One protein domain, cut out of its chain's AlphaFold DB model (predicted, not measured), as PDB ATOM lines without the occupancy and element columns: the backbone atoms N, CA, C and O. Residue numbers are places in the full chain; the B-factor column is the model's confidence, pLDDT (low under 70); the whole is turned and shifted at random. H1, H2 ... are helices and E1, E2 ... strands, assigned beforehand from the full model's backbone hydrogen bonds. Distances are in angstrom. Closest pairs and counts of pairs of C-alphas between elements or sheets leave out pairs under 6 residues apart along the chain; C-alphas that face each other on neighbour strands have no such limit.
ATOM      1  N   ILE A  10     -52.258  88.952 132.607       93.25
ATOM      2  CA  ILE A  10     -51.263  89.735 133.332       93.25
ATOM      3  C   ILE A  10     -51.558  89.615 134.818       93.25
ATOM      4  O   ILE A  10     -52.695  89.784 135.261       93.25
ATOM      5  N   TYR A  11     -50.520  89.310 135.581       95.00
ATOM      6  CA  TYR A  11     -50.557  89.299 137.028       95.00
ATOM      7  C   TYR A  11     -49.776  90.491 137.560       95.00
ATOM      8  O   TYR A  11     -48.631  90.725 137.165       95.00
ATOM      9  N   GLU A  12     -50.429  91.249 138.431       95.12
ATOM     10  CA  GLU A  12     -49.921  92.478 139.013       95.12
ATOM     11  C   GLU A  12     -49.885  92.347 140.537       95.12
ATOM     12  O   GLU A  12     -50.852  91.893 141.154       95.12
ATOM     13  N   VAL A  13     -48.762  92.744 141.130       96.06
ATOM     14  CA  VAL A  13     -48.560  92.796 142.577       96.06
ATOM     15  C   VAL A  13     -48.093  94.195 142.944       96.06
ATOM     16  O   VAL A  13     -47.006  94.618 142.549       96.06
ATOM     17  N   SER A  14     -48.916  94.901 143.708       94.38
ATOM     18  CA  SER A  14     -48.582  96.181 144.317       94.38
ATOM     19  C   SER A  14     -48.145  95.942 145.754       94.38
ATOM     20  O   SER A  14     -48.830  95.267 146.524       94.38
ATOM     21  N   GLN A  15     -46.989  96.476 146.135       89.94
ATOM     22  CA  GLN A  15     -46.507  96.404 147.506       89.94
ATOM     23  C   GLN A  15     -45.879  97.735 147.903       89.94
ATOM     24  O   GLN A  15     -44.879  98.171 147.328       89.94
ATOM     25  N   LYS A  16     -46.432  98.363 148.946       84.50
ATOM     26  CA  LYS A  16     -46.039  99.708 149.390       84.50
ATOM     27  C   LYS A  16     -46.197 100.710 148.235       84.50
ATOM     28  O   LYS A  16     -47.318 101.006 147.854       84.50
ATOM     29  N   ASN A  17     -45.087 101.185 147.668       83.44
ATOM     30  CA  ASN A  17     -45.063 102.171 146.583       83.44
ATOM     31  C   ASN A  17     -44.444 101.607 145.292       83.44
ATOM     32  O   ASN A  17     -44.044 102.377 144.424       83.44
ATOM     33  N   SER A  18     -44.290 100.285 145.187       90.19
ATOM     34  CA  SER A  18     -43.796  99.628 143.978       90.19
ATOM     35  C   SER A  18     -44.845  98.688 143.414       90.19
ATOM     36  O   SER A  18     -45.622  98.084 144.152       90.19
ATOM     37  N   LEU A  19     -44.829  98.569 142.096       92.50
ATOM     38  CA  LEU A  19     -45.701  97.702 141.336       92.50
ATOM     39  C   LEU A  19     -44.834  96.785 140.488       92.50
ATOM     40  O   LEU A  19     -43.919  97.264 139.823       92.50
ATOM     41  N   LEU A  20     -45.160  95.499 140.465       93.94
ATOM     42  CA  LEU A  20     -44.606  94.571 139.496       93.94
ATOM     43  C   LEU A  20     -45.746  93.949 138.704       93.94
ATOM     44  O   LEU A  20     -46.704  93.442 139.287       93.94
ATOM     45  N   ALA A  21     -45.630  93.978 137.382       94.06
ATOM     46  CA  ALA A  21     -46.562  93.335 136.470       94.06
ATOM     47  C   ALA A  21     -45.816  92.336 135.584       94.06
ATOM     48  O   ALA A  21     -44.616  92.458 135.335       94.06
ATOM     49  N   GLY A  22     -46.525  91.315 135.118       94.12
ATOM     50  CA  GLY A  22     -45.916  90.283 134.294       94.12
ATOM     51  C   GLY A  22     -46.924  89.310 133.712       94.12
ATOM     52  O   GLY A  22     -48.048  89.202 134.200       94.12
ATOM     53  N   VAL A  23     -46.521  88.579 132.676       93.19
ATOM     54  CA  VAL A  23     -47.362  87.559 132.047       93.19
ATOM     55  C   VAL A  23     -47.441  86.336 132.951       93.19
ATOM     56  O   VAL A  23     -46.422  85.778 133.355       93.19
ATOM     57  N   LEU A  24     -48.657  85.897 133.248       91.69
ATOM     58  CA  LEU A  24     -48.927  84.650 133.944       91.69
ATOM     59  C   LEU A  24     -49.204  83.558 132.911       91.69
ATOM     60  O   LEU A  24     -50.144  83.662 132.122       91.69
ATOM     61  N   THR A  25     -48.376  82.518 132.891       87.75
ATOM     62  CA  THR A  25     -48.498  81.443 131.900       87.75
ATOM     63  C   THR A  25     -47.944  80.116 132.414       87.75
ATOM     64  O   THR A  25     -47.257  80.065 133.434       87.75
ATOM     65  N   GLU A  26     -48.264  79.029 131.720       86.19
ATOM     66  CA  GLU A  26     -47.709  77.705 131.981       86.19
ATOM     67  C   GLU A  26     -46.374  77.557 131.237       86.19
ATOM     68  O   GLU A  26     -46.293  77.785 130.035       86.19
ATOM     69  N   PHE A  27     -45.322  77.167 131.951       83.81
ATOM     70  CA  PHE A  27     -43.992  76.917 131.412       83.81
ATOM     71  C   PHE A  27     -43.693  75.421 131.432       83.81
ATOM     72  O   PHE A  27     -43.645  74.801 132.500       83.81
ATOM     73  N   ASP A  28     -43.469  74.838 130.256       82.81
ATOM     74  CA  ASP A  28     -43.116  73.427 130.114       82.81
ATOM     75  C   ASP A  28     -41.596  73.226 130.176       82.81
ATOM     76  O   ASP A  28     -40.854  73.548 129.248       82.81
ATOM     77  N   LEU A  29     -41.118  72.642 131.276       79.00
ATOM     78  CA  LEU A  29     -39.704  72.336 131.485       79.00
ATOM     79  C   LEU A  29     -39.197  71.148 130.654       79.00
ATOM     80  O   LEU A  29     -38.020  70.807 130.754       79.00
ATOM     81  N   SER A  30     -40.043  70.473 129.874       72.81
ATOM     82  CA  SER A  30     -39.584  69.463 128.915       72.81
ATOM     83  C   SER A  30     -39.023  70.075 127.625       72.81
ATOM     84  O   SER A  30     -38.209  69.434 126.964       72.81
ATOM     85  N   ASP A  31     -39.364  71.332 127.318       67.19
ATOM     86  CA  ASP A  31     -38.943  72.077 126.121       67.19
ATOM     87  C   ASP A  31     -37.781  73.052 126.441       67.19
ATOM     88  O   ASP A  31     -37.785  74.232 126.093       67.19
ATOM     89  N   LEU A  32     -36.757  72.568 127.162       62.28
ATOM     90  CA  LEU A  32     -35.603  73.386 127.589       62.28
ATOM     91  C   LEU A  32     -34.637  73.755 126.453       62.28
ATOM     92  O   LEU A  32     -33.743  74.572 126.656       62.28
ATOM     93  N   ASN A  33     -34.802  73.196 125.252       57.41
ATOM     94  CA  ASN A  33     -33.962  73.556 124.103       57.41
ATOM     95  C   ASN A  33     -34.149  75.030 123.690       57.41
ATOM     96  O   ASN A  33     -33.245  75.641 123.110       57.41
ATOM     97  N   SER A  34     -35.301  75.606 124.044       62.91
ATOM     98  CA  SER A  34     -35.730  76.942 123.633       62.91
ATOM     99  C   SER A  34     -35.411  78.036 124.660       62.91
ATOM    100  O   SER A  34     -35.338  79.200 124.286       62.91
ATOM    101  N   HIS A  35     -35.154  77.700 125.931       79.19
ATOM    102  CA  HIS A  35     -34.946  78.689 126.999       79.19
ATOM    103  C   HIS A  35     -33.898  78.247 128.015       79.19
ATOM    104  O   HIS A  35     -33.856  77.089 128.432       79.19
ATOM    105  N   VAL A  36     -33.098  79.201 128.490       86.00
ATOM    106  CA  VAL A  36     -32.134  78.958 129.565       86.00
ATOM    107  C   VAL A  36     -32.715  79.491 130.866       86.00
ATOM    108  O   VAL A  36     -32.964  80.683 130.997       86.00
ATOM    109  N   LEU A  37     -32.923  78.610 131.843       91.75
ATOM    110  CA  LEU A  37     -33.289  79.024 133.197       91.75
ATOM    111  C   LEU A  37     -32.021  79.198 134.027       91.75
ATOM    112  O   LEU A  37     -31.296  78.225 134.245       91.75
ATOM    113  N   LEU A  38     -31.793  80.420 134.489       94.12
ATOM    114  CA  LEU A  38     -30.609  80.851 135.216       94.12
ATOM    115  C   LEU A  38     -30.902  80.883 136.727       94.12
ATOM    116  O   LEU A  38     -31.560  81.808 137.206       94.12
ATOM    117  N   PRO A  39     -30.460  79.882 137.508       93.56
ATOM    118  CA  PRO A  39     -30.481  79.973 138.961       93.56
ATOM    119  C   PRO A  39     -29.360  80.898 139.449       93.56
ATOM    120  O   PRO A  39     -28.210  80.728 139.055       93.56
ATOM    121  N   HIS A  40     -29.672  81.828 140.351       93.38
ATOM    122  CA  HIS A  40     -28.659  82.675 140.998       93.38
ATOM    123  C   HIS A  40     -28.428  82.362 142.473       93.38
ATOM    124  O   HIS A  40     -27.443  82.829 143.027       93.38
ATOM    125  N   GLU A  41     -29.278  81.554 143.105       86.88
ATOM    126  CA  GLU A  41     -29.063  81.029 144.456       86.88
ATOM    127  C   GLU A  41     -28.966  79.500 144.419       86.88
ATOM    128  O   GLU A  41     -29.557  78.832 143.561       86.88
ATOM    129  N   SER A  42     -28.197  78.937 145.352       84.25
ATOM    130  CA  SER A  42     -28.081  77.489 145.516       84.25
ATOM    131  C   SER A  42     -29.398  76.878 145.995       84.25
ATOM    132  O   SER A  42     -30.081  77.436 146.852       84.25
ATOM    133  N   VAL A  43     -29.722  75.683 145.503       83.00
ATOM    134  CA  VAL A  43     -30.929  74.948 145.903       83.00
ATOM    135  C   VAL A  43     -30.583  73.876 146.927       83.00
ATOM    136  O   VAL A  43     -29.709  73.042 146.690       83.00
ATOM    137  N   SER A  44     -31.325  73.826 148.035       83.44
ATOM    138  CA  SER A  44     -31.260  72.691 148.956       83.44
ATOM    139  C   SER A  44     -32.002  71.493 148.362       83.44
ATOM    140  O   SER A  44     -33.231  71.496 148.241       83.44
ATOM    141  N   VAL A  45     -31.258  70.440 148.005       82.25
ATOM    142  CA  VAL A  45     -31.830  69.212 147.422       82.25
ATOM    143  C   VAL A  45     -32.847  68.581 148.372       82.25
ATOM    144  O   VAL A  45     -33.942  68.216 147.950       82.25
ATOM    145  N   SER A  46     -32.535  68.501 149.669       82.06
ATOM    146  CA  SER A  46     -33.439  67.914 150.663       82.06
ATOM    147  C   SER A  46     -34.748  68.701 150.783       82.06
ATOM    148  O   SER A  46     -35.820  68.101 150.878       82.06
ATOM    149  N   HIS A  47     -34.689  70.034 150.710       81.81
ATOM    150  CA  HIS A  47     -35.876  70.883 150.709       81.81
ATOM    151  C   HIS A  47     -36.696  70.705 149.426       81.81
ATOM    152  O   HIS A  47     -37.909  70.511 149.498       81.81
ATOM    153  N   ALA A  48     -36.049  70.680 148.258       81.31
ATOM    154  CA  ALA A  48     -36.742  70.472 146.992       81.31
ATOM    155  C   ALA A  48     -37.417  69.088 146.907       81.31
ATOM    156  O   ALA A  48     -38.535  68.976 146.406       81.31
ATOM    157  N   MET A  49     -36.793  68.039 147.452       82.69
ATOM    158  CA  MET A  49     -37.390  66.697 147.498       82.69
ATOM    159  C   MET A  49     -38.580  66.620 148.455       82.69
ATOM    160  O   MET A  49     -39.593  66.001 148.122       82.69
ATOM    161  N   LYS A  50     -38.502  67.284 149.618       82.69
ATOM    162  CA  LYS A  50     -39.660  67.440 150.510       82.69
ATOM    163  C   LYS A  50     -40.802  68.138 149.777       82.69
ATOM    164  O   LYS A  50     -41.912  67.619 149.777       82.69
ATOM    165  N   LEU A  51     -40.521  69.258 149.108       80.12
ATOM    166  CA  LEU A  51     -41.507  70.011 148.333       80.12
ATOM    167  C   LEU A  51     -42.174  69.140 147.259       80.12
ATOM    168  O   LEU A  51     -43.399  69.097 147.199       80.12
ATOM    169  N   LYS A  52     -41.389  68.380 146.481       78.81
ATOM    170  CA  LYS A  52     -41.908  67.422 145.489       78.81
ATOM    171  C   LYS A  52     -42.897  66.444 146.126       78.81
ATOM    172  O   LYS A  52     -44.012  66.293 145.639       78.81
ATOM    173  N   LYS A  53     -42.513  65.828 147.249       77.69
ATOM    174  CA  LYS A  53     -43.376  64.895 147.986       77.69
ATOM    175  C   LYS A  53     -44.663  65.570 148.470       77.69
ATOM    176  O   LYS A  53     -45.732  64.985 148.327       77.69
ATOM    177  N   TYR A  54     -44.582  66.792 149.001       76.75
ATOM    178  CA  TYR A  54     -45.754  67.542 149.463       76.75
ATOM    179  C   TYR A  54     -46.743  67.844 148.334       76.75
ATOM    180  O   TYR A  54     -47.936  67.605 148.510       76.75
ATOM    181  N   VAL A  55     -46.258  68.307 147.180       72.69
ATOM    182  CA  VAL A  55     -47.107  68.597 146.012       72.69
ATOM    183  C   VAL A  55     -47.812  67.334 145.527       72.69
ATOM    184  O   VAL A  55     -49.028  67.336 145.363       72.69
ATOM    185  N   THR A  56     -47.075  66.230 145.366       71.69
ATOM    186  CA  THR A  56     -47.645  64.971 144.862       71.69
ATOM    187  C   THR A  56     -48.639  64.334 145.836       71.69
ATOM    188  O   THR A  56     -49.613  63.735 145.397       71.69
ATOM    189  N   GLN A  57     -48.412  64.436 147.150       65.06
ATOM    190  CA  GLN A  57     -49.222  63.722 148.146       65.06
ATOM    191  C   GLN A  57     -50.435  64.498 148.655       65.06
ATOM    192  O   GLN A  57     -51.413  63.877 149.059       65.06
ATOM    193  N   LYS A  58     -50.363  65.831 148.711       58.22
ATOM    194  CA  LYS A  58     -51.357  66.647 149.422       58.22
ATOM    195  C   LYS A  58     -52.133  67.621 148.526       58.22
ATOM    196  O   LYS A  58     -52.832  68.469 149.065       58.22
ATOM    197  N   GLN A  59     -51.990  67.527 147.198       62.84
ATOM    198  CA  GLN A  59     -52.624  68.440 146.226       62.84
ATOM    199  C   GLN A  59     -52.431  69.929 146.578       62.84
ATOM    200  O   GLN A  59     -53.321  70.751 146.385       62.84
ATOM    201  N   PHE A  60     -51.265  70.292 147.126       63.06
ATOM    202  CA  PHE A  60     -50.987  71.690 147.445       63.06
ATOM    203  C   PHE A  60     -50.775  72.496 146.169       63.06
ATOM    204  O   PHE A  60     -49.937  72.160 145.328       63.06
ATOM    205  N   VAL A  61     -51.492  73.609 146.092       72.75
ATOM    206  CA  VAL A  61     -51.349  74.621 145.057       72.75
ATOM    207  C   VAL A  61     -50.176  75.521 145.445       72.75
ATOM    208  O   VAL A  61     -50.230  76.247 146.436       72.75
ATOM    209  N   LEU A  62     -49.070  75.422 144.709       81.81
ATOM    210  CA  LEU A  62     -47.903  76.275 144.933       81.81
ATOM    211  C   LEU A  62     -48.041  77.591 144.166       81.81
ATOM    212  O   LEU A  62     -48.531  77.571 143.038       81.81
ATOM    213  N   PRO A  63     -47.557  78.719 144.713       90.00
ATOM    214  CA  PRO A  63     -47.548  79.973 143.975       90.00
ATOM    215  C   PRO A  63     -46.697  79.850 142.703       90.00
ATOM    216  O   PRO A  63     -45.719  79.083 142.691       90.00
ATOM    217  N   PRO A  64     -47.014  80.631 141.655       93.25
ATOM    218  CA  PRO A  64     -46.177  80.720 140.469       93.25
ATOM    219  C   PRO A  64     -44.706  80.998 140.801       93.25
ATOM    220  O   PRO A  64     -44.368  81.680 141.775       93.25
ATOM    221  N   SER A  65     -43.797  80.463 139.993       94.69
ATOM    222  CA  SER A  65     -42.387  80.866 140.062       94.69
ATOM    223  C   SER A  65     -42.188  82.205 139.354       94.69
ATOM    224  O   SER A  65     -42.668  82.378 138.235       94.69
ATOM    225  N   LEU A  66     -41.479  83.138 139.991       96.38
ATOM    226  CA  LEU A  66     -41.141  84.428 139.389       96.38
ATOM    227  C   LEU A  66     -39.900  84.254 138.518       96.38
ATOM    228  O   LEU A  66     -38.822  83.937 139.031       96.38
ATOM    229  N   LEU A  67     -40.066  84.470 137.216       95.56
ATOM    230  CA  LEU A  67     -38.979  84.466 136.250       95.56
ATOM    231  C   LEU A  67     -38.807  85.868 135.669       95.56
ATOM    232  O   LEU A  67     -39.775  86.520 135.282       95.56
ATOM    233  N   ILE A  68     -37.562  86.316 135.600       95.25
ATOM    234  CA  ILE A  68     -37.201  87.652 135.135       95.25
ATOM    235  C   ILE A  68     -36.395  87.507 133.854       95.25
ATOM    236  O   ILE A  68     -35.499  86.666 133.784       95.25
ATOM    237  N   GLY A  69     -36.694  88.313 132.844       92.31
ATOM    238  CA  GLY A  69     -36.029  88.231 131.551       92.31
ATOM    239  C   GLY A  69     -36.209  89.499 130.723       92.31
ATOM    240  O   GLY A  69     -36.754  90.490 131.213       92.31
ATOM    241  N   PRO A  70     -35.733  89.487 129.468       85.75
ATOM    242  CA  PRO A  70     -35.948  90.572 128.520       85.75
ATOM    243  C   PRO A  70     -37.399  90.534 128.017       85.75
ATOM    244  O   PRO A  70     -37.693  90.027 126.933       85.75
ATOM    245  N   LEU A  71     -38.313  91.044 128.840       86.75
ATOM    246  CA  LEU A  71     -39.741  91.075 128.562       86.75
ATOM    247  C   LEU A  71     -40.230  92.519 128.543       86.75
ATOM    248  O   LEU A  71     -40.554  93.079 129.579       86.75
ATOM    249  N   ASP A  72     -40.316  93.108 127.357       78.56
ATOM    250  CA  ASP A  72     -40.897  94.440 127.196       78.56
ATOM    251  C   ASP A  72     -42.425  94.329 127.097       78.56
ATOM    252  O   ASP A  72     -42.988  94.119 126.018       78.56
ATOM    253  N   ILE A  73     -43.102  94.403 128.246       70.25
ATOM    254  CA  ILE A  73     -44.552  94.580 128.276       70.25
ATOM    255  C   ILE A  73     -44.823  96.078 128.376       70.25
ATOM    256  O   ILE A  73     -44.779  96.648 129.464       70.25
ATOM    257  N   ASN A  74     -45.159  96.727 127.260       74.00
ATOM    258  CA  ASN A  74     -45.589  98.123 127.294       74.00
ATOM    259  C   ASN A  74     -46.804  98.270 128.228       74.00
ATOM    260  O   ASN A  74     -47.924  97.886 127.867       74.00
ATOM    261  N   LEU A  75     -46.572  98.831 129.423       60.59
ATOM    262  CA  LEU A  75     -47.545  98.855 130.517       60.59
ATOM    263  C   LEU A  75     -48.876  99.516 130.135       60.59
ATOM    264  O   LEU A  75     -49.935  99.136 130.632       60.59
ATOM    265  N   PHE A  76     -48.836 100.492 129.230       60.81
ATOM    266  CA  PHE A  76     -50.018 101.222 128.788       60.81
ATOM    267  C   PHE A  76     -50.831 100.439 127.749       60.81
ATOM    268  O   PHE A  76     -52.066 100.424 127.790       60.81
ATOM    269  N   ALA A  77     -50.144  99.750 126.836       75.69
ATOM    270  CA  ALA A  77     -50.785  99.002 125.762       75.69
ATOM    271  C   ALA A  77     -51.556  97.784 126.288       75.69
ATOM    272  O   ALA A  77     -52.682  97.547 125.860       75.69
ATOM    273  N   TRP A  78     -51.000  97.030 127.245       80.94
ATOM    274  CA  TRP A  78     -51.713  95.857 127.764       80.94
ATOM    275  C   TRP A  78     -52.864  96.242 128.692       80.94
ATOM    276  O   TRP A  78     -53.928  95.638 128.594       80.94
ATOM    277  N   ARG A  79     -52.694  97.264 129.548       81.94
ATOM    278  CA  ARG A  79     -53.742  97.687 130.493       81.94
ATOM    279  C   ARG A  79     -55.014  98.100 129.769       81.94
ATOM    280  O   ARG A  79     -56.087  97.625 130.126       81.94
ATOM    281  N   THR A  80     -54.884  98.923 128.728       85.25
ATOM    282  CA  THR A  80     -56.021  99.390 127.912       85.25
ATOM    283  C   THR A  80     -56.710  98.263 127.141       85.25
ATOM    284  O   THR A  80     -57.896  98.355 126.840       85.25
ATOM    285  N   ALA A  81     -55.991  97.181 126.862       86.31
ATOM    286  CA  ALA A  81     -56.476  96.017 126.134       86.31
ATOM    287  C   ALA A  81     -56.866  94.829 127.033       86.31
ATOM    288  O   ALA A  81     -57.048  93.707 126.541       86.31
ATOM    289  N   SER A  82     -56.960  95.053 128.344       89.94
ATOM    290  CA  SER A  82     -57.222  94.010 129.331       89.94
ATOM    291  C   SER A  82     -58.410  94.344 130.223       89.94
ATOM    292  O   SER A  82     -58.733  95.505 130.457       89.94
ATOM    293  N   GLU A  83     -59.056  93.305 130.740       91.94
ATOM    294  CA  GLU A  83     -60.128  93.406 131.726       91.94
ATOM    295  C   GLU A  83     -59.617  92.894 133.074       91.94
ATOM    296  O   GLU A  83     -59.053  91.801 133.139       91.94
ATOM    297  N   LYS A  84     -59.817  93.653 134.157       93.00
ATOM    298  CA  LYS A  84     -59.501  93.178 135.510       93.00
ATOM    299  C   LYS A  84     -60.512  92.109 135.916       93.00
ATOM    300  O   LYS A  84     -61.691  92.407 136.052       93.00
ATOM    301  N   VAL A  85     -60.043  90.885 136.139       92.50
ATOM    302  CA  VAL A  85     -60.904  89.727 136.432       92.50
ATOM    303  C   VAL A  85     -60.846  89.265 137.886       92.50
ATOM    304  O   VAL A  85     -61.749  88.570 138.341       92.50
ATOM    305  N   ALA A  86     -59.805  89.646 138.629       94.00
ATOM    306  CA  ALA A  86     -59.690  89.342 140.052       94.00
ATOM    307  C   ALA A  86     -58.837  90.386 140.781       94.00
ATOM    308  O   ALA A  86     -57.951  91.006 140.185       94.00
ATOM    309  N   SER A  87     -59.089  90.549 142.080       95.38
ATOM    310  CA  SER A  87     -58.249  91.325 142.992       95.38
ATOM    311  C   SER A  87     -58.363  90.801 144.412       95.38
ATOM    312  O   SER A  87     -59.459  90.427 144.829       95.38
ATOM    313  N   TRP A  88     -57.270  90.830 145.166       95.88
ATOM    314  CA  TRP A  88     -57.286  90.522 146.593       95.88
ATOM    315  C   TRP A  88     -56.091  91.148 147.316       95.88
ATOM    316  O   TRP A  88     -55.072  91.447 146.699       95.88
ATOM    317  N   GLU A  89     -56.195  91.294 148.635       95.75
ATOM    318  CA  GLU A  89     -55.070  91.653 149.505       95.75
ATOM    319  C   GLU A  89     -54.461  90.384 150.127       95.75
ATOM    320  O   GLU A  89     -55.161  89.415 150.459       95.75
ATOM    321  N   ASN A  90     -53.140  90.352 150.273       91.50
ATOM    322  CA  ASN A  90     -52.443  89.393 151.116       91.50
ATOM    323  C   ASN A  90     -52.353  89.912 152.549       91.50
ATOM    324  O   ASN A  90     -51.723  90.925 152.830       91.50
ATOM    325  N   GLU A  91     -52.983  89.194 153.478       87.44
ATOM    326  CA  GLU A  91     -53.050  89.610 154.877       87.44
ATOM    327  C   GLU A  91     -51.674  89.661 155.551       87.44
ATOM    328  O   GLU A  91     -51.480  90.464 156.464       87.44
ATOM    329  N   SER A  92     -50.726  88.830 155.098       85.94
ATOM    330  CA  SER A  92     -49.423  88.652 155.748       85.94
ATOM    331  C   SER A  92     -48.460  89.804 155.474       85.94
ATOM    332  O   SER A  92     -47.752  90.244 156.377       85.94
ATOM    333  N   ASP A  93     -48.401  90.282 154.233       87.56
ATOM    334  CA  ASP A  93     -47.448  91.309 153.790       87.56
ATOM    335  C   ASP A  93     -48.118  92.558 153.204       87.56
ATOM    336  O   ASP A  93     -47.415  93.484 152.783       87.56
ATOM    337  N   LYS A  94     -49.456  92.597 153.227       91.19
ATOM    338  CA  LYS A  94     -50.291  93.706 152.758       91.19
ATOM    339  C   LYS A  94     -50.071  94.055 151.288       91.19
ATOM    340  O   LYS A  94     -50.295  95.196 150.898       91.19
ATOM    341  N   SER A  95     -49.613  93.103 150.469       94.12
ATOM    342  CA  SER A  95     -49.575  93.314 149.023       94.12
ATOM    343  C   SER A  95     -50.962  93.171 148.410       94.12
ATOM    344  O   SER A  95     -51.726  92.263 148.744       94.12
ATOM    345  N   GLU A  96     -51.273  94.053 147.469       96.62
ATOM    346  CA  GLU A  96     -52.465  93.948 146.639       96.62
ATOM    347  C   GLU A  96     -52.121  93.185 145.366       96.62
ATOM    348  O   GLU A  96     -51.126  93.458 144.694       96.62
ATOM    349  N   HIS A  97     -52.967  92.231 145.016       96.88
ATOM    350  CA  HIS A  97     -52.813  91.386 143.849       96.88
ATOM    351  C   HIS A  97     -53.977  91.624 142.897       96.88
ATOM    352  O   HIS A  97     -55.121  91.791 143.331       96.88
ATOM    353  N   SER A  98     -53.693  91.626 141.598       95.69
ATOM    354  CA  SER A  98     -54.697  91.777 140.546       95.69
ATOM    355  C   SER A  98     -54.386  90.873 139.356       95.69
ATOM    356  O   SER A  98     -53.227  90.710 138.978       95.69
ATOM    357  N   ILE A  99     -55.427  90.299 138.751       94.62
ATOM    358  CA  ILE A  99     -55.324  89.534 137.502       94.62
ATOM    359  C   ILE A  99     -56.093  90.279 136.420       94.62
ATOM    360  O   ILE A  99     -57.245  90.669 136.626       94.62
ATOM    361  N   TYR A 100     -55.463  90.426 135.262       93.06
ATOM    362  CA  TYR A 100     -56.035  91.053 134.083       93.06
ATOM    363  C   TYR A 100     -56.030  90.075 132.914       93.06
ATOM    364  O   TYR A 100     -54.993  89.500 132.595       93.06
ATOM    365  N   LEU A 101     -57.171  89.899 132.257       91.25
ATOM    366  CA  LEU A 101     -57.315  89.061 131.070       91.25
ATOM    367  C   LEU A 101     -57.152  89.919 129.811       91.25
ATOM    368  O   LEU A 101     -57.904  90.876 129.625       91.25
ATOM    369  N   ILE A 102     -56.204  89.585 128.932       89.75
ATOM    370  CA  ILE A 102     -55.967  90.339 127.692       89.75
ATOM    371  C   ILE A 102     -57.034  89.979 126.657       89.75
ATOM    372  O   ILE A 102     -57.042  88.873 126.127       89.75
ATOM    373  N   LYS A 103     -57.910  90.927 126.315       88.44
ATOM    374  CA  LYS A 103     -59.004  90.716 125.348       88.44
ATOM    375  C   LYS A 103     -58.590  90.957 123.898       88.44
ATOM    376  O   LYS A 103     -59.312  90.572 122.987       88.44
ATOM    377  N   CYS A 104     -57.455  91.617 123.674       88.44
ATOM    378  CA  CYS A 104     -56.995  91.956 122.332       88.44
ATOM    379  C   CYS A 104     -56.126  90.847 121.724       88.44
ATOM    380  O   CYS A 104     -54.997  90.614 122.164       88.44
ATOM    381  N   ASP A 105     -56.610  90.233 120.644       87.12
ATOM    382  CA  ASP A 105     -55.891  89.180 119.917       87.12
ATOM    383  C   ASP A 105     -54.524  89.629 119.397       87.12
ATOM    384  O   ASP A 105     -53.562  88.866 119.453       87.12
ATOM    385  N   SER A 106     -54.406  90.876 118.927       87.50
ATOM    386  CA  SER A 106     -53.130  91.389 118.411       87.50
ATOM    387  C   SER A 106     -52.047  91.436 119.494       87.50
ATOM    388  O   SER A 106     -50.902  91.068 119.236       87.50
ATOM    389  N   ILE A 107     -52.414  91.793 120.729       87.75
ATOM    390  CA  ILE A 107     -51.494  91.794 121.873       87.75
ATOM    391  C   ILE A 107     -51.175  90.365 122.301       87.75
ATOM    392  O   ILE A 107     -50.010  90.053 122.538       87.75
ATOM    393  N   ASN A 108     -52.168  89.470 122.332       87.06
ATOM    394  CA  ASN A 108     -51.924  88.051 122.600       87.06
ATOM    395  C   ASN A 108     -50.931  87.451 121.585       87.06
ATOM    396  O   ASN A 108     -50.008  86.736 121.972       87.06
ATOM    397  N   GLN A 109     -51.043  87.794 120.299       86.88
ATOM    398  CA  GLN A 109     -50.093  87.365 119.266       86.88
ATOM    399  C   GLN A 109     -48.692  87.968 119.454       86.88
ATOM    400  O   GLN A 109     -47.695  87.267 119.265       86.88
ATOM    401  N   GLN A 110     -48.596  89.243 119.841       86.81
ATOM    402  CA  GLN A 110     -47.314  89.888 120.144       86.81
ATOM    403  C   GLN A 110     -46.615  89.220 121.331       86.81
ATOM    404  O   GLN A 110     -45.442  88.866 121.219       86.81
ATOM    405  N   LEU A 111     -47.340  88.979 122.429       86.69
ATOM    406  CA  LEU A 111     -46.822  88.269 123.598       86.69
ATOM    407  C   LEU A 111     -46.408  86.844 123.247       86.69
ATOM    408  O   LEU A 111     -45.312  86.424 123.605       86.69
ATOM    409  N   TYR A 112     -47.228  86.122 122.481       86.31
ATOM    410  CA  TYR A 112     -46.875  84.785 122.012       86.31
ATOM    411  C   TYR A 112     -45.554  84.788 121.232       86.31
ATOM    412  O   TYR A 112     -44.672  83.972 121.502       86.31
ATOM    413  N   LYS A 113     -45.379  85.728 120.293       85.38
ATOM    414  CA  LYS A 113     -44.144  85.862 119.508       85.38
ATOM    415  C   LYS A 113     -42.948  86.217 120.392       85.38
ATOM    416  O   LYS A 113     -41.881  85.633 120.222       85.38
ATOM    417  N   LEU A 114     -43.123  87.145 121.332       85.50
ATOM    418  CA  LEU A 114     -42.081  87.561 122.269       85.50
ATOM    419  C   LEU A 114     -41.605  86.383 123.128       85.50
ATOM    420  O   LEU A 114     -40.402  86.136 123.209       85.50
ATOM    421  N   LEU A 115     -42.544  85.626 123.702       85.88
ATOM    422  CA  LEU A 115     -42.276  84.473 124.565       85.88
ATOM    423  C   LEU A 115     -41.758  83.247 123.806       85.88
ATOM    424  O   LEU A 115     -41.074  82.418 124.395       85.88
ATOM    425  N   SER A 116     -42.052  83.136 122.509       82.88
ATOM    426  CA  SER A 116     -41.536  82.059 121.652       82.88
ATOM    427  C   SER A 116     -40.068  82.251 121.263       82.88
ATOM    428  O   SER A 116     -39.423  81.303 120.815       82.88
ATOM    429  N   ASN A 117     -39.525  83.463 121.406       82.69
ATOM    430  CA  ASN A 117     -38.113  83.709 121.146       82.69
ATOM    431  C   ASN A 117     -37.252  83.087 122.248       82.69
ATOM    432  O   ASN A 117     -37.611  83.097 123.426       82.69
ATOM    433  N   LYS A 118     -36.065  82.602 121.872       81.38
ATOM    434  CA  LYS A 118     -35.096  82.103 122.846       81.38
ATOM    435  C   LYS A 118     -34.658  83.229 123.776       81.38
ATOM    436  O   LYS A 118     -34.171  84.261 123.323       81.38
ATOM    437  N   GLN A 119     -34.822  82.998 125.073       85.44
ATOM    438  CA  GLN A 119     -34.519  83.965 126.122       85.44
ATOM    439  C   GLN A 119     -33.880  83.275 127.328       85.44
ATOM    440  O   GLN A 119     -34.149  82.100 127.609       85.44
ATOM    441  N   ASP A 120     -33.061  84.047 128.036       90.81
ATOM    442  CA  ASP A 120     -32.527  83.680 129.338       90.81
ATOM    443  C   ASP A 120     -33.470  84.208 130.423       90.81
ATOM    444  O   ASP A 120     -33.720  85.410 130.506       90.81
ATOM    445  N   TRP A 121     -33.959  83.308 131.268       93.56
ATOM    446  CA  TRP A 121     -34.875  83.610 132.359       93.56
ATOM    447  C   TRP A 121     -34.184  83.379 133.697       93.56
ATOM    448  O   TRP A 121     -33.880  82.243 134.069       93.56
ATOM    449  N   LEU A 122     -33.949  84.452 134.442       96.19
ATOM    450  CA  LEU A 122     -33.475  84.395 135.816       96.19
ATOM    451  C   LEU A 122     -34.588  83.882 136.731       96.19
ATOM    452  O   LEU A 122     -35.702  84.403 136.717       96.19
ATOM    453  N   ILE A 123     -34.286  82.883 137.558       95.50
ATOM    454  CA  ILE A 123     -35.223  82.389 138.570       95.50
ATOM    455  C   ILE A 123     -35.127  83.304 139.789       95.50
ATOM    456  O   ILE A 123     -34.246  83.128 140.620       95.50
ATOM    457  N   ALA A 124     -36.021  84.274 139.916       95.06
ATOM    458  CA  ALA A 124     -36.005  85.214 141.034       95.06
ATOM    459  C   ALA A 124     -36.696  84.668 142.286       95.06
ATOM    460  O   ALA A 124     -36.265  84.925 143.410       95.06
ATOM    461  N   ASP A 125     -37.748  83.870 142.094       93.81
ATOM    462  CA  ASP A 125     -38.402  83.127 143.166       93.81
ATOM    463  C   ASP A 125     -38.826  81.739 142.680       93.81
ATOM    464  O   ASP A 125     -39.228  81.544 141.532       93.81
ATOM    465  N   GLY A 126     -38.761  80.757 143.580       90.69
ATOM    466  CA  GLY A 126     -39.172  79.389 143.284       90.69
ATOM    467  C   GLY A 126     -38.053  78.473 142.792       90.69
ATOM    468  O   GLY A 126     -38.351  77.489 142.116       90.69
ATOM    469  N   HIS A 127     -36.787  78.706 143.167       91.06
ATOM    470  CA  HIS A 127     -35.659  77.827 142.808       91.06
ATOM    471  C   HIS A 127     -35.915  76.359 143.165       91.06
ATOM    472  O   HIS A 127     -35.698  75.475 142.341       91.06
ATOM    473  N   HIS A 128     -36.459  76.094 144.358       88.44
ATOM    474  CA  HIS A 128     -36.830  74.743 144.791       88.44
ATOM    475  C   HIS A 128     -37.974  74.148 143.950       88.44
ATOM    476  O   HIS A 128     -37.941  72.954 143.658       88.44
ATOM    477  N   ARG A 129     -38.956  74.965 143.529       88.94
ATOM    478  CA  ARG A 129     -40.077  74.543 142.661       88.94
ATOM    479  C   ARG A 129     -39.567  74.131 141.286       88.94
ATOM    480  O   ARG A 129     -39.840  73.024 140.830       88.94
ATOM    481  N   VAL A 130     -38.754  74.992 140.674       88.94
ATOM    482  CA  VAL A 130     -38.131  74.734 139.371       88.94
ATOM    483  C   VAL A 130     -37.232  73.501 139.441       88.94
ATOM    484  O   VAL A 130     -37.325  72.619 138.590       88.94
ATOM    485  N   PHE A 131     -36.398  73.389 140.477       87.94
ATOM    486  CA  PHE A 131     -35.525  72.232 140.660       87.94
ATOM    487  C   PHE A 131     -36.309  70.928 140.835       87.94
ATOM    488  O   PHE A 131     -35.943  69.920 140.231       87.94
ATOM    489  N   ALA A 132     -37.382  70.931 141.635       84.31
ATOM    490  CA  ALA A 132     -38.228  69.760 141.858       84.31
ATOM    491  C   ALA A 132     -38.909  69.288 140.563       84.31
ATOM    492  O   ALA A 132     -38.922  68.089 140.278       84.31
ATOM    493  N   ALA A 133     -39.417  70.225 139.760       82.69
ATOM    494  CA  ALA A 133     -40.090  69.923 138.501       82.69
ATOM    495  C   ALA A 133     -39.128  69.449 137.392       82.69
ATOM    496  O   ALA A 133     -39.529  68.664 136.534       82.69
ATOM    497  N   LYS A 134     -37.847  69.848 137.442       82.62
ATOM    498  CA  LYS A 134     -36.791  69.386 136.520       82.62
ATOM    499  C   LYS A 134     -36.286  67.959 136.780       82.62
ATOM    500  O   LYS A 134     -35.547  67.430 135.955       82.62
ATOM    501  N   GLN A 135     -36.622  67.337 137.911       79.88
ATOM    502  CA  GLN A 135     -36.069  66.024 138.261       79.88
ATOM    503  C   GLN A 135     -36.455  64.937 137.250       79.88
ATOM    504  O   GLN A 135     -37.602  64.886 136.793       79.88
ATOM    505  N   LEU A 136     -35.517  64.017 136.972       62.22
ATOM    506  CA  LEU A 136     -35.784  62.798 136.203       62.22
ATOM    507  C   LEU A 136     -36.998  62.095 136.843       62.22
ATOM    508  O   LEU A 136     -37.052  61.926 138.063       62.22
ATOM    509  N   HIS A 137     -38.009  61.750 136.043       67.19
ATOM    510  CA  HIS A 137     -39.284  61.165 136.502       67.19
ATOM    511  C   HIS A 137     -40.233  62.098 137.281       67.19
ATOM    512  O   HIS A 137     -41.124  61.619 137.982       67.19
ATOM    513  N   SER A 138     -40.094  63.426 137.190       65.19
ATOM    514  CA  SER A 138     -41.202  64.307 137.589       65.19
ATOM    515  C   SER A 138     -42.394  64.104 136.646       65.19
ATOM    516  O   SER A 138     -42.249  64.264 135.431       65.19
ATOM    517  N   SER A 139     -43.560  63.761 137.204       64.94
ATOM    518  CA  SER A 139     -44.849  63.746 136.495       64.94
ATOM    519  C   SER A 139     -45.367  65.160 136.208       64.94
ATOM    520  O   SER A 139     -46.181  65.349 135.312       64.94
ATOM    521  N   GLN A 140     -44.859  66.160 136.933       69.19
ATOM    522  CA  GLN A 140     -45.221  67.566 136.799       69.19
ATOM    523  C   GLN A 140     -44.021  68.335 136.242       69.19
ATOM    524  O   GLN A 140     -43.151  68.801 136.980       69.19
ATOM    525  N   ARG A 141     -43.936  68.384 134.908       75.50
ATOM    526  CA  ARG A 141     -42.918  69.160 134.174       75.50
ATOM    527  C   ARG A 141     -43.392  70.559 133.804       75.50
ATOM    528  O   ARG A 141     -42.584  71.395 133.416       75.50
ATOM    529  N   LYS A 142     -44.687  70.809 133.956       81.19
ATOM    530  CA  LYS A 142     -45.303  72.103 133.720       81.19
ATOM    531  C   LYS A 142     -45.429  72.874 135.024       81.19
ATOM    532  O   LYS A 142     -45.824  72.308 136.046       81.19
ATOM    533  N   LEU A 143     -45.067  74.149 134.989       85.19
ATOM    534  CA  LEU A 143     -45.138  75.056 136.127       85.19
ATOM    535  C   LEU A 143     -45.866  76.325 135.726       85.19
ATOM    536  O   LEU A 143     -45.584  76.886 134.676       85.19
ATOM    537  N   MET A 144     -46.722  76.833 136.603       89.19
ATOM    538  CA  MET A 144     -47.179  78.206 136.463       89.19
ATOM    539  C   MET A 144     -46.029  79.156 136.785       89.19
ATOM    540  O   MET A 144     -45.362  79.027 137.818       89.19
ATOM    541  N   VAL A 145     -45.789  80.098 135.883       92.00
ATOM    542  CA  VAL A 145     -44.740  81.106 136.000       92.00
ATOM    543  C   VAL A 145     -45.330  82.493 135.844       92.00
ATOM    544  O   VAL A 145     -46.285  82.707 135.100       92.00
ATOM    545  N   TRP A 146     -44.723  83.430 136.554       95.38
ATOM    546  CA  TRP A 146     -44.955  84.850 136.410       95.38
ATOM    547  C   TRP A 146     -43.710  85.453 135.760       95.38
ATOM    548  O   TRP A 146     -42.645  85.485 136.374       95.38
ATOM    549  N   LEU A 147     -43.834  85.825 134.488       94.12
ATOM    550  CA  LEU A 147     -42.753  86.347 133.657       94.12
ATOM    551  C   LEU A 147     -42.772  87.870 133.706       94.12
ATOM    552  O   LEU A 147     -43.792  88.467 133.372       94.12
ATOM    553  N   THR A 148     -41.665  88.505 134.074       94.06
ATOM    554  CA  THR A 148     -41.586  89.971 134.172       94.06
ATOM    555  C   THR A 148     -40.306  90.534 133.553       94.06
ATOM    556  O   THR A 148     -39.336  89.801 133.324       94.06
ATOM    557  N   ALA A 149     -40.330  91.839 133.280       92.56
ATOM    558  CA  ALA A 149     -39.197  92.609 132.792       92.56
ATOM    559  C   ALA A 149     -38.129  92.733 133.880       92.56
ATOM    560  O   ALA A 149     -38.439  92.931 135.057       92.56
ATOM    561  N   LYS A 150     -36.852  92.660 133.503       91.94
ATOM    562  CA  LYS A 150     -35.752  92.898 134.449       91.94
ATOM    563  C   LYS A 150     -35.656  94.359 134.885       91.94
ATOM    564  O   LYS A 150     -35.088  94.633 135.933       91.94
ATOM    565  N   GLU A 151     -36.198  95.279 134.101       90.62
ATOM    566  CA  GLU A 151     -36.176  96.716 134.351       90.62
ATOM    567  C   GLU A 151     -37.153  97.120 135.468       90.62
ATOM    568  O   GLU A 151     -36.903  98.090 136.180       90.62
ATOM    569  N   ASP A 152     -38.220  96.340 135.666       90.56
ATOM    570  CA  ASP A 152     -39.297  96.644 136.617       90.56
ATOM    571  C   ASP A 152     -39.064  96.036 138.009       90.56
ATOM    572  O   ASP A 152     -39.786  96.324 138.970       90.56
ATOM    573  N   VAL A 153     -38.066  95.158 138.154       92.38
ATOM    574  CA  VAL A 153     -37.868  94.416 139.402       92.38
ATOM    575  C   VAL A 153     -37.099  95.233 140.432       92.38
ATOM    576  O   VAL A 153     -36.040  95.800 140.176       92.38
ATOM    577  N   VAL A 154     -37.599  95.202 141.665       92.81
ATOM    578  CA  VAL A 154     -36.901  95.757 142.823       92.81
ATOM    579  C   VAL A 154     -36.221  94.620 143.576       92.81
ATOM    580  O   VAL A 154     -36.880  93.710 144.093       92.81
ATOM    581  N   VAL A 155     -34.892  94.686 143.650       94.81
ATOM    582  CA  VAL A 155     -34.066  93.747 144.413       94.81
ATOM    583  C   VAL A 155     -33.468  94.469 145.606       94.81
ATOM    584  O   VAL A 155     -32.934  95.564 145.467       94.81
ATOM    585  N   HIS A 278     -41.473  91.657 145.452       94.19
ATOM    586  CA  HIS A 278     -42.781  91.175 145.027       94.19
ATOM    587  C   HIS A 278     -42.814  89.646 145.000       94.19
ATOM    588  O   HIS A 278     -41.937  88.997 144.418       94.19
ATOM    589  N   LYS A 279     -43.840  89.066 145.624       93.44
ATOM    590  CA  LYS A 279     -44.051  87.619 145.698       93.44
ATOM    591  C   LYS A 279     -45.383  87.249 145.068       93.44
ATOM    592  O   LYS A 279     -46.373  87.953 145.232       93.44
ATOM    593  N   ALA A 280     -45.392  86.137 144.340       93.75
ATOM    594  CA  ALA A 280     -46.627  85.573 143.828       93.75
ATOM    595  C   ALA A 280     -47.397  84.867 144.949       93.75
ATOM    596  O   ALA A 280     -46.799  84.217 145.809       93.75
ATOM    597  N   ASP A 281     -48.720  84.955 144.896       93.44
ATOM    598  CA  ASP A 281     -49.636  84.295 145.824       93.44
ATOM    599  C   ASP A 281     -50.285  83.079 145.142       93.44
ATOM    600  O   ASP A 281     -50.645  83.142 143.967       93.44
ATOM    601  N   SER A 282     -50.432  81.960 145.858       90.50
ATOM    602  CA  SER A 282     -51.049  80.736 145.332       90.50
ATOM    603  C   SER A 282     -52.519  80.910 144.958       90.50
ATOM    604  O   SER A 282     -52.973  80.221 144.047       90.50
ATOM    605  N   ARG A 283     -53.235  81.863 145.578       91.25
ATOM    606  CA  ARG A 283     -54.642  82.179 145.260       91.25
ATOM    607  C   ARG A 283     -54.859  82.542 143.794       91.25
ATOM    608  O   ARG A 283     -55.947  82.345 143.267       91.25
ATOM    609  N   VAL A 284     -53.817  83.004 143.097       90.56
ATOM    610  CA  VAL A 284     -53.869  83.263 141.652       90.56
ATOM    611  C   VAL A 284     -54.325  82.035 140.853       90.56
ATOM    612  O   VAL A 284     -55.016  82.174 139.847       90.56
ATOM    613  N   LEU A 285     -53.981  80.828 141.311       86.38
ATOM    614  CA  LEU A 285     -54.319  79.583 140.628       86.38
ATOM    615  C   LEU A 285     -55.782  79.188 140.829       86.38
ATOM    616  O   LEU A 285     -56.370  78.601 139.924       86.38
ATOM    617  N   ASP A 286     -56.391  79.566 141.953       85.38
ATOM    618  CA  ASP A 286     -57.821  79.350 142.190       85.38
ATOM    619  C   ASP A 286     -58.648  80.148 141.176       85.38
ATOM    620  O   ASP A 286     -59.557  79.606 140.547       85.38
ATOM    621  N   TYR A 287     -58.267  81.406 140.931       81.81
ATOM    622  CA  TYR A 287     -58.923  82.261 139.941       81.81
ATOM    623  C   TYR A 287     -58.728  81.766 138.505       81.81
ATOM    624  O   TYR A 287     -59.675  81.781 137.721       81.81
ATOM    625  N   LEU A 288     -57.529  81.289 138.151       77.88
ATOM    626  CA  LEU A 288     -57.294  80.710 136.824       77.88
ATOM    627  C   LEU A 288     -58.116  79.434 136.594       77.88
ATOM    628  O   LEU A 288     -58.691  79.258 135.521       77.88
ATOM    629  N   ASN A 289     -58.206  78.563 137.601       69.31
ATOM    630  CA  ASN A 289     -58.978  77.324 137.505       69.31
ATOM    631  C   ASN A 289     -60.487  77.592 137.428       69.31
ATOM    632  O   ASN A 289     -61.179  76.926 136.663       69.31
ATOM    633  N   GLN A 290     -61.002  78.587 138.155       57.06
ATOM    634  CA  GLN A 290     -62.410  78.992 138.065       57.06
ATOM    635  C   GLN A 290     -62.785  79.505 136.668       57.06
ATOM    636  O   GLN A 290     -63.883  79.226 136.195       57.06
ATOM    637  N   GLN A 291     -61.878  80.200 135.972       49.25
ATOM    638  CA  GLN A 291     -62.133  80.643 134.597       49.25
ATOM    639  C   GLN A 291     -62.104  79.503 133.574       49.25
ATOM    640  O   GLN A 291     -62.874  79.539 132.620       49.25
ATOM    641  N   ALA A 292     -61.275  78.476 133.781       45.78
ATOM    642  CA  ALA A 292     -61.221  77.304 132.902       45.78
ATOM    643  C   ALA A 292     -62.464  76.400 133.007       45.78
ATOM    644  O   ALA A 292     -62.755  75.664 132.073       45.78
ATOM    645  N   VAL A 293     -63.190  76.445 134.129       31.02
ATOM    646  CA  VAL A 293     -64.450  75.700 134.328       31.02
ATOM    647  C   VAL A 293     -65.654  76.425 133.700       31.02
ATOM    648  O   VAL A 293     -66.683  75.805 133.452       31.02
ATOM    649  N   CYS A 294     -65.525  77.725 133.420       27.45
ATOM    650  CA  CYS A 294     -66.583  78.568 132.851       27.45
ATOM    651  C   CYS A 294     -66.436  78.831 131.337       27.45
ATOM    652  O   CYS A 294     -67.236  79.595 130.793       27.45
TER     653      CYS A 294
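What this domain is: This is residues 10 to 155 and 278 to 294 of the 295 residues of the protein "DUF1015 family protein" of Pseudoalteromonas sp. CO133X (UniProt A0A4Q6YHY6). One long, strongly twisted sheet of eight strands runs through the whole body, with H2 and H4 over one face and H5 over the other. H1 packs on H4, off the sheet, while H3 only grazes the sheet. The printed part has 163 residues, with the order E1 E2 E3 H1 E4 H2 E5 E6 H3 E7 H4 E8 H5; its class is mixed, helices and strands. The mixed sheet runs E3 E7 E4 E8 E2 E1 E6 E5. The whole is compact, with a radius of gyration of the C-alphas of 15.7 A and spans of 44 by 37 by 36 A.

Where its parts are: Start at C-alpha 10, (-51.263, 89.735, 133.332), where E1, residues 10 to 15, begins. E2 takes residues 18 to 28, 29.7 A long, and bends by 53 degrees at residue 25. The other strands are E3, residues 35 to 39; E4, 65 to 69; E5, 82 to 89, 20.4 A; E6, 96 to 102, 19.6 A; E7, 119 to 125; and E8, 142 to 149, 21.4 A. Find C-alpha 45 at (-31.830, 69.212, 147.422); from there H1 runs 19.8 A to residue 58. H2 is residues 75 to 80, H3 105 to 116, H4 127 to 133, and H5 283 to 293, ending at C-alpha 293, (-64.450, 75.700, 134.328).

How they stand to each other: Look first at E2, whose pairing is staggered: residues 18 to 23 pair with E1 and residues 23 to 28 with E8. E1 and E2 form a hairpin, N 13 and O 20 at 2.8 A; E8 and E2 are antiparallel, N 25 and O 145 at 3.0 A. Toward one edge, E4 is parallel to E8, N 67 and O 146 at 2.9 A, and E7 is parallel to the edge strand E3, N 38 and O 121 at 2.8 A. Toward the other, E6 is antiparallel to E1, N 12 and O 98 at 2.9 A, and forms a hairpin with the edge strand E5, N 88 and O 97 at 3.0 A. With H2 and H4 on one face and H5 on the other, these are three layers, helices on both faces of a sheet. H4 has a height over the sheet of 8.0 A. The closest C-alphas of H5 and E5 are those of Tyr 287 and Ala 86, 7.1 A apart. H1 touches H4 at a steep tilt of 56 degrees, the C-alphas of Ala 48 and His 128 being closest at 4.8 A. Every O i to N i+4 pair is within hydrogen-bond range in H1, H3, H4 and H5; in H2, 1 of 2.

The domain as a whole: The two C-alphas farthest apart are those of Ser 46 and Thr 80, 44.9 A. Residues 156 to 277 are not printed; C-alphas 155 and 278 are 9.1 A apart across the cut. Of the links printed whole, none is long. Mean pLDDT of the printed part is 84.1; it is under 70 at residues 31 to 34, 57 to 60, 75 to 76, 136 to 140 and 289 to 294.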